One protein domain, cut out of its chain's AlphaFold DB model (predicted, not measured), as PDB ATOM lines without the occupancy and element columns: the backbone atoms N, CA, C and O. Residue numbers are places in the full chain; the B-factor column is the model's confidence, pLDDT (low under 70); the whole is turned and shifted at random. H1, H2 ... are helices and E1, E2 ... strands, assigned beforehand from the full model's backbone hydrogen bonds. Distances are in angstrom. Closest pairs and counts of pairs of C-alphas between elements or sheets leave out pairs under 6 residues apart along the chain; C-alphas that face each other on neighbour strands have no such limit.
ATOM      1  N   LEU A  12     -70.748-117.880 155.628       86.69
ATOM      2  CA  LEU A  12     -69.887-116.753 155.255       86.69
ATOM      3  C   LEU A  12     -70.569-115.413 155.543       86.69
ATOM      4  O   LEU A  12     -69.938-114.504 156.082       86.69
ATOM      5  N   ALA A  13     -71.848-115.290 155.184       88.81
ATOM      6  CA  ALA A  13     -72.632-114.102 155.501       88.81
ATOM      7  C   ALA A  13     -72.770-113.940 157.020       88.81
ATOM      8  O   ALA A  13     -72.539-112.856 157.538       88.81
ATOM      9  N   ALA A  14     -73.039-115.035 157.737       87.12
ATOM     10  CA  ALA A  14     -73.143-115.046 159.190       87.12
ATOM     11  C   ALA A  14     -71.858-114.521 159.845       87.12
ATOM     12  O   ALA A  14     -71.904-113.565 160.613       87.12
ATOM     13  N   ALA A  15     -70.700-115.085 159.489       85.44
ATOM     14  CA  ALA A  15     -69.413-114.661 160.034       85.44
ATOM     15  C   ALA A  15     -69.142-113.162 159.813       85.44
ATOM     16  O   ALA A  15     -68.636-112.491 160.710       85.44
ATOM     17  N   ARG A  16     -69.519-112.618 158.648       88.56
ATOM     18  CA  ARG A  16     -69.407-111.178 158.368       88.56
ATOM     19  C   ARG A  16     -70.345-110.361 159.248       88.56
ATOM     20  O   ARG A  16     -69.881-109.443 159.911       88.56
ATOM     21  N   THR A  17     -71.627-110.716 159.302       89.94
ATOM     22  CA  THR A  17     -72.634-109.982 160.082       89.94
ATOM     23  C   THR A  17     -72.297-109.967 161.570       89.94
ATOM     24  O   THR A  17     -72.293-108.904 162.188       89.94
ATOM     25  N   PHE A  18     -71.959-111.123 162.146       89.12
ATOM     26  CA  PHE A  18     -71.602-111.218 163.561       89.12
ATOM     27  C   PHE A  18     -70.245-110.570 163.859       89.12
ATOM     28  O   PHE A  18     -70.109-109.908 164.885       89.12
ATOM     29  N   GLY A  19     -69.273-110.663 162.946       85.69
ATOM     30  CA  GLY A  19     -68.008-109.933 163.056       85.69
ATOM     31  C   GLY A  19     -68.200-108.412 163.040       85.69
ATOM     32  O   GLY A  19     -67.630-107.705 163.867       85.69
ATOM     33  N   THR A  20     -69.060-107.890 162.161       87.25
ATOM     34  CA  THR A  20     -69.414-106.462 162.138       87.25
ATOM     35  C   THR A  20     -70.159-106.045 163.405       87.25
ATOM     36  O   THR A  20     -69.857-104.993 163.963       87.25
ATOM     37  N   ALA A  21     -71.092-106.865 163.895       86.69
ATOM     38  CA  ALA A  21     -71.792-106.601 165.150       86.69
ATOM     39  C   ALA A  21     -70.844-106.606 166.364       86.69
ATOM     40  O   ALA A  21     -71.065-105.850 167.305       86.69
ATOM     41  N   ALA A  22     -69.768-107.398 166.336       84.25
ATOM     42  CA  ALA A  22     -68.755-107.390 167.388       84.25
ATOM     43  C   ALA A  22     -67.960-106.076 167.438       84.25
ATOM     44  O   ALA A  22     -67.676-105.585 168.523       84.25
ATOM     45  N   GLY A  23     -67.633-105.494 166.280       82.06
ATOM     46  CA  GLY A  23     -66.882-104.236 166.189       82.06
ATOM     47  C   GLY A  23     -67.740-102.965 166.138       82.06
ATOM     48  O   GLY A  23     -67.196-101.868 166.059       82.06
ATOM     49  N   SER A  24     -69.072-103.079 166.120       85.00
ATOM     50  CA  SER A  24     -69.973-101.933 165.974       85.00
ATOM     51  C   SER A  24     -71.208-102.060 166.872       85.00
ATOM     52  O   SER A  24     -72.157-102.777 166.526       85.00
ATOM     53  N   PRO A  25     -71.274-101.291 167.979       85.38
ATOM     54  CA  PRO A  25     -72.421-101.298 168.888       85.38
ATOM     55  C   PRO A  25     -73.747-100.964 168.195       85.38
ATOM     56  O   PRO A  25     -74.791-101.509 168.550       85.38
ATOM     57  N   ALA A  26     -73.723-100.099 167.176       87.12
ATOM     58  CA  ALA A  26     -74.906 -99.755 166.390       87.12
ATOM     59  C   ALA A  26     -75.454-100.964 165.612       87.12
ATOM     60  O   ALA A  26     -76.651-101.243 165.676       87.12
ATOM     61  N   HIS A  27     -74.578-101.722 164.942       85.75
ATOM     62  CA  HIS A  27     -74.974-102.932 164.216       85.75
ATOM     63  C   HIS A  27     -75.440-104.029 165.170       85.75
ATOM     64  O   HIS A  27     -76.424-104.707 164.883       85.75
ATOM     65  N   ARG A  28     -74.794-104.166 166.335       86.31
ATOM     66  CA  ARG A  28     -75.246-105.089 167.380       86.31
ATOM     67  C   ARG A  28     -76.658-104.759 167.855       86.31
ATOM     68  O   ARG A  28     -77.496-105.650 167.916       86.31
ATOM     69  N   ARG A  29     -76.940-103.491 168.167       88.44
ATOM     70  CA  ARG A  29     -78.275-103.052 168.605       88.44
ATOM     71  C   ARG A  29     -79.335-103.323 167.540       88.44
ATOM     72  O   ARG A  29     -80.397-103.831 167.879       88.44
ATOM     73  N   ALA A  30     -79.037-103.040 166.271       90.25
ATOM     74  CA  ALA A  30     -79.943-103.343 165.163       90.25
ATOM     75  C   ALA A  30     -80.220-104.852 165.050       90.25
ATOM     76  O   ALA A  30     -81.375-105.265 164.953       90.25
ATOM     77  N   LEU A  31     -79.165-105.667 165.138       90.25
ATOM     78  CA  LEU A  31     -79.245-107.124 165.086       90.25
ATOM     79  C   LEU A  31     -80.067-107.704 166.249       90.25
ATOM     80  O   LEU A  31     -80.891-108.580 166.020       90.25
ATOM     81  N   VAL A  32     -79.884-107.207 167.476       89.12
ATOM     82  CA  VAL A  32     -80.659-107.643 168.654       89.12
ATOM     83  C   VAL A  32     -82.121-107.196 168.567       89.12
ATOM     84  O   VAL A  32     -83.009-107.959 168.937       89.12
ATOM     85  N   ALA A  33     -82.386-105.989 168.060       90.94
ATOM     86  CA  ALA A  33     -83.742-105.458 167.949       90.94
ATOM     87  C   ALA A  33     -84.584-106.191 166.892       90.94
ATOM     88  O   ALA A  33     -85.745-106.497 167.148       90.94
ATOM     89  N   ASN A  34     -84.010-106.476 165.716       92.56
ATOM     90  CA  ASN A  34     -84.722-107.088 164.589       92.56
ATOM     91  C   ASN A  34     -83.884-108.194 163.919       92.56
ATOM     92  O   ASN A  34     -83.479-108.059 162.762       92.56
ATOM     93  N   PRO A  35     -83.628-109.321 164.607       91.25
ATOM     94  CA  PRO A  35     -82.696-110.343 164.132       91.25
ATOM     95  C   PRO A  35     -83.102-110.975 162.808       91.25
ATOM     96  O   PRO A  35     -82.266-111.172 161.933       91.25
ATOM     97  N   SER A  36     -84.391-111.275 162.649       91.50
ATOM     98  CA  SER A  36     -84.911-111.928 161.444       91.50
ATOM     99  C   SER A  36     -84.698-111.067 160.197       91.50
ATOM    100  O   SER A  36     -84.269-111.573 159.164       91.50
ATOM    101  N   GLU A  37     -84.965-109.763 160.305       92.12
ATOM    102  CA  GLU A  37     -84.846-108.820 159.192       92.12
ATOM    103  C   GLU A  37     -83.377-108.557 158.858       92.12
ATOM    104  O   GLU A  37     -82.960-108.800 157.730       92.12
ATOM    105  N   VAL A  38     -82.559-108.220 159.860       92.81
ATOM    106  CA  VAL A  38     -81.127-107.941 159.666       92.81
ATOM    107  C   VAL A  38     -80.387-109.142 159.071       92.81
ATOM    108  O   VAL A  38     -79.555-108.989 158.175       92.81
ATOM    109  N   LEU A  39     -80.683-110.359 159.538       91.69
ATOM    110  CA  LEU A  39     -80.049-111.571 159.016       91.69
ATOM    111  C   LEU A  39     -80.548-111.933 157.614       91.69
ATOM    112  O   LEU A  39     -79.770-112.471 156.823       91.69
ATOM    113  N   ALA A  40     -81.806-111.635 157.284       91.62
ATOM    114  CA  ALA A  40     -82.325-111.814 155.933       91.62
ATOM    115  C   ALA A  40     -81.709-110.807 154.951       91.62
ATOM    116  O   ALA A  40     -81.232-111.206 153.889       91.62
ATOM    117  N   GLU A  41     -81.640-109.526 155.323       93.25
ATOM    118  CA  GLU A  41     -81.017-108.468 154.517       93.25
ATOM    119  C   GLU A  41     -79.525-108.727 154.282       93.25
ATOM    120  O   GLU A  41     -79.015-108.524 153.181       93.25
ATOM    121  N   ALA A  42     -78.827-109.258 155.288       90.50
ATOM    122  CA  ALA A  42     -77.434-109.671 155.161       90.50
ATOM    123  C   ALA A  42     -77.243-110.994 154.386       90.50
ATOM    124  O   ALA A  42     -76.107-111.424 154.175       90.50
ATOM    125  N   GLY A  43     -78.325-111.665 153.971       90.88
ATOM    126  CA  GLY A  43     -78.280-112.934 153.241       90.88
ATOM    127  C   GLY A  43     -77.796-114.122 154.077       90.88
ATOM    128  O   GLY A  43     -77.318-115.117 153.525       90.88
ATOM    129  N   VAL A  44     -77.884-114.018 155.406       90.50
ATOM    130  CA  VAL A  44     -77.554-115.090 156.354       90.50
ATOM    131  C   VAL A  44     -78.633-116.167 156.337       90.50
ATOM    132  O   VAL A  44     -78.317-117.357 156.345       90.50
ATOM    133  N   VAL A  45     -79.893-115.742 156.277       90.00
ATOM    134  CA  VAL A  45     -81.083-116.596 156.186       90.00
ATOM    135  C   VAL A  45     -81.970-116.122 155.030       90.00
ATOM    136  O   VAL A  45     -81.874-114.964 154.626       90.00
ATOM    137  N   PRO A  46     -82.837-116.976 154.467       87.94
ATOM    138  CA  PRO A  46     -83.817-116.520 153.487       87.94
ATOM    139  C   PRO A  46     -84.852-115.575 154.124       87.94
ATOM    140  O   PRO A  46     -85.228-115.748 155.287       87.94
ATOM    141  N   SER A  47     -85.355-114.606 153.352       88.19
ATOM    142  CA  SER A  47     -86.434-113.715 153.804       88.19
ATOM    143  C   SER A  47     -87.656-114.492 154.287       88.19
ATOM    144  O   SER A  47     -88.064-115.478 153.675       88.19
ATOM    145  N   GLY A  48     -88.254-114.019 155.380       85.25
ATOM    146  CA  GLY A  48     -89.390-114.672 156.034       85.25
ATOM    147  C   GLY A  48     -89.000-115.749 157.053       85.25
ATOM    148  O   GLY A  48     -89.883-116.282 157.722       85.25
ATOM    149  N   THR A  49     -87.706-116.047 157.217       85.75
ATOM    150  CA  THR A  49     -87.227-116.916 158.303       85.75
ATOM    151  C   THR A  49     -87.401-116.212 159.643       85.75
ATOM    152  O   THR A  49     -86.884-115.113 159.834       85.75
ATOM    153  N   ARG A  50     -88.092-116.859 160.586       86.38
ATOM    154  CA  ARG A  50     -88.124-116.407 161.978       86.38
ATOM    155  C   ARG A  50     -86.848-116.832 162.686       86.38
ATOM    156  O   ARG A  50     -86.504-118.013 162.710       86.38
ATOM    157  N   VAL A  51     -86.160-115.842 163.235       87.88
ATOM    158  CA  VAL A  51     -84.918-116.006 163.978       87.88
ATOM    159  C   VAL A  51     -85.062-115.369 165.345       87.88
ATOM    160  O   VAL A  51     -85.463-114.205 165.449       87.88
ATOM    161  N   ARG A  52     -84.646-116.104 166.373       88.31
ATOM    162  CA  ARG A  52     -84.482-115.593 167.732       88.31
ATOM    163  C   ARG A  52     -83.017-115.598 168.114       88.31
ATOM    164  O   ARG A  52     -82.321-116.598 167.954       88.31
ATOM    165  N   LEU A  53     -82.557-114.466 168.632       88.31
ATOM    166  CA  LEU A  53     -81.238-114.372 169.234       88.31
ATOM    167  C   LEU A  53     -81.321-114.706 170.714       88.31
ATOM    168  O   LEU A  53     -82.257-114.302 171.402       88.31
ATOM    169  N   VAL A  54     -80.318-115.431 171.184       88.81
ATOM    170  CA  VAL A  54     -80.078-115.664 172.607       88.81
ATOM    171  C   VAL A  54     -78.639-115.289 172.916       88.81
ATOM    172  O   VAL A  54     -77.755-115.452 172.074       88.81
ATOM    173  N   GLU A  55     -78.402-114.753 174.103       86.56
ATOM    174  CA  GLU A  55     -77.044-114.487 174.562       86.56
ATOM    175  C   GLU A  55     -76.484-115.741 175.238       86.56
ATOM    176  O   GLU A  55     -77.182-116.415 175.996       86.56
ATOM    177  N   ASP A  56     -75.239-116.075 174.918       85.25
ATOM    178  CA  ASP A  56     -74.518-117.222 175.463       85.25
ATOM    179  C   ASP A  56     -73.141-116.751 175.942       85.25
ATOM    180  O   ASP A  56     -72.271-116.393 175.145       85.25
ATOM    181  N   GLU A  57     -72.961-116.732 177.263       84.12
ATOM    182  CA  GLU A  57     -71.748-116.261 177.944       84.12
ATOM    183  C   GLU A  57     -70.516-117.133 177.656       84.12
ATOM    184  O   GLU A  57     -69.390-116.730 177.934       84.12
ATOM    185  N   THR A  58     -70.707-118.326 177.086       84.38
ATOM    186  CA  THR A  58     -69.602-119.208 176.689       84.38
ATOM    187  C   THR A  58     -69.020-118.843 175.322       84.38
ATOM    188  O   THR A  58     -67.956-119.349 174.955       84.38
ATOM    189  N   LEU A  59     -69.695-117.977 174.558       82.06
ATOM    190  CA  LEU A  59     -69.248-117.538 173.241       82.06
ATOM    191  C   LEU A  59     -68.370-116.287 173.325       82.06
ATOM    192  O   LEU A  59     -68.651-115.337 174.050       82.06
ATOM    193  N   THR A  60     -67.332-116.254 172.491       81.06
ATOM    194  CA  THR A  60     -66.502-115.062 172.273       81.06
ATOM    195  C   THR A  60     -67.204-114.077 171.337       81.06
ATOM    196  O   THR A  60     -67.905-114.488 170.409       81.06
ATOM    197  N   LEU A  61     -66.989-112.771 171.525       77.81
ATOM    198  CA  LEU A  61     -67.495-111.738 170.614       77.81
ATOM    199  C   LEU A  61     -67.233-112.074 169.138       77.81
ATOM    200  O   LEU A  61     -66.135-112.475 168.756       77.81
ATOM    201  N   GLY A  62     -68.258-111.899 168.304       73.94
ATOM    202  CA  GLY A  62     -68.208-112.195 166.869       73.94
ATOM    203  C   GLY A  62     -68.423-113.666 166.514       73.94
ATOM    204  O   GLY A  62     -68.657-113.981 165.346       73.94
ATOM    205  N   HIS A  63     -68.418-114.564 167.502       79.94
ATOM    206  CA  HIS A  63     -68.817-115.952 167.314       79.94
ATOM    207  C   HIS A  63     -70.325-116.116 167.493       79.94
ATOM    208  O   HIS A  63     -70.983-115.383 168.232       79.94
ATOM    209  N   HIS A  64     -70.864-117.113 166.794       83.12
ATOM    210  CA  HIS A  64     -72.263-117.493 166.884       83.12
ATOM    211  C   HIS A  64     -72.403-119.011 166.825       83.12
ATOM    212  O   HIS A  64     -71.559-119.709 166.253       83.12
ATOM    213  N   LYS A  65     -73.499-119.517 167.381       84.06
ATOM    214  CA  LYS A  65     -73.879-120.924 167.288       84.06
ATOM    215  C   LYS A  65     -75.336-121.024 166.872       84.06
ATOM    216  O   LYS A  65     -76.202-120.410 167.482       84.06
ATOM    217  N   VAL A  66     -75.600-121.822 165.846       81.31
ATOM    218  CA  VAL A  66     -76.967-122.139 165.433       81.31
ATOM    219  C   VAL A  66     -77.498-123.258 166.325       81.31
ATOM    220  O   VAL A  66     -76.871-124.312 166.447       81.31
ATOM    221  N   VAL A  67     -78.640-123.013 166.955       77.31
ATOM    222  CA  VAL A  67     -79.412-123.965 167.749       77.31
ATOM    223  C   VAL A  67     -80.744-124.140 167.020       77.31
ATOM    224  O   VAL A  67     -81.563-123.228 166.967       77.31
ATOM    225  N   ASP A  68     -80.926-125.282 166.368       69.50
ATOM    226  CA  ASP A  68     -82.199-125.615 165.725       69.50
ATOM    227  C   ASP A  68     -83.150-126.166 166.795       69.50
ATOM    228  O   ASP A  68     -82.836-127.180 167.421       69.50
ATOM    229  N   ASP A  69     -84.268-125.479 167.036       66.38
ATOM    230  CA  ASP A  69     -85.294-125.893 168.009       66.38
ATOM    231  C   ASP A  69     -86.510-126.546 167.317       66.38
ATOM    232  O   ASP A  69     -87.589-126.665 167.886       66.38
ATOM    233  N   GLY A  70     -86.375-126.953 166.048       60.41
ATOM    234  CA  GLY A  70     -87.427-127.618 165.272       60.41
ATOM    235  C   GLY A  70     -88.553-126.717 164.737       60.41
ATOM    236  O   GLY A  70     -89.152-127.069 163.720       60.41
ATOM    237  N   GLU A  71     -88.823-125.560 165.354       64.19
ATOM    238  CA  GLU A  71     -89.839-124.586 164.895       64.19
ATOM    239  C   GLU A  71     -89.266-123.197 164.564       64.19
ATOM    240  O   GLU A  71     -89.793-122.501 163.693       64.19
ATOM    241  N   GLU A  72     -88.173-122.798 165.216       68.06
ATOM    242  CA  GLU A  72     -87.543-121.490 165.039       68.06
ATOM    243  C   GLU A  72     -86.020-121.629 164.971       68.06
ATOM    244  O   GLU A  72     -85.418-122.463 165.654       68.06
ATOM    245  N   LEU A  73     -85.380-120.801 164.140       80.62
ATOM    246  CA  LEU A  73     -83.926-120.745 164.089       80.62
ATOM    247  C   LEU A  73     -83.434-119.930 165.284       80.62
ATOM    248  O   LEU A  73     -83.603-118.710 165.320       80.62
ATOM    249  N   VAL A  74     -82.803-120.584 166.253       84.19
ATOM    250  CA  VAL A  74     -82.183-119.886 167.378       84.19
ATOM    251  C   VAL A  74     -80.707-119.686 167.064       84.19
ATOM    252  O   VAL A  74     -80.003-120.617 166.675       84.19
ATOM    253  N   ILE A  75     -80.213-118.461 167.205       83.94
ATOM    254  CA  ILE A  75     -78.787-118.174 167.058       83.94
ATOM    255  C   ILE A  75     -78.276-117.603 168.373       83.94
ATOM    256  O   ILE A  75     -78.706-116.543 168.822       83.94
ATOM    257  N   ALA A  76     -77.353-118.328 168.993       84.06
ATOM    258  CA  ALA A  76     -76.639-117.866 170.166       84.06
ATOM    259  C   ALA A  76     -75.507-116.924 169.748       84.06
ATOM    260  O   ALA A  76     -74.746-117.251 168.831       84.06
ATOM    261  N   ILE A  77     -75.398-115.779 170.417       85.00
ATOM    262  CA  ILE A  77     -74.324-114.795 170.250       85.00
ATOM    263  C   ILE A  77     -73.680-114.489 171.601       85.00
ATOM    264  O   ILE A  77     -74.327-114.592 172.640       85.00
ATOM    265  N   ALA A  78     -72.413-114.086 171.594       83.50
ATOM    266  CA  ALA A  78     -71.750-113.620 172.809       83.50
ATOM    267  C   ALA A  78     -72.471-112.397 173.405       83.50
ATOM    268  O   ALA A  78     -72.909-111.540 172.624       83.50
TER     269      ALA A  78
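AT A GLANCE: This is residues 12 to 78 of the 103 residues of an uncharacterized protein of Rothia dentocariosa (UniProt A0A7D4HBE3). Three short helices, joined corner to corner, gather on one side of a small three-stranded sheet whose other side is bare. The 67 printed residues include three named helices, H1 to H3, then three named strands; the sheet, E1 E3 E2, is mixed, as is the class. The whole is compact: radius of gyration of the C-alphas 10.8 A, spans 29 by 25 by 22 A.

HOW THE PARTS SIT: E3, residues 73 to 77, is parallel to E1, residues 51 to 55; N 52 and O 73 are 3.0 A apart. E3 and E2, residues 64 to 68, form an antiparallel hairpin; N 67 and O 74 are 2.8 A apart. Both pairs, and every O i to N i+4 pair in H1, residues 12 to 23, H2, residues 25 to 33, and H3, residues 35 to 41, are within hydrogen-bond range. H1 touches H2 only at the corner, with residues 20 to 22 alone; the closest C-alphas, 21 and 28, are 4.4 A apart. H3 only grazes the sheet.

IN THESE COORDINATES: H1, 16.9 A long, begins at C-alpha 12 (-69.887, -116.753, 155.255). E3 ends at C-alpha 77 (-74.324, -114.795, 170.250).

THE WHOLE: The printed part has no cut; pLDDT is under 70 at residues 68 to 72.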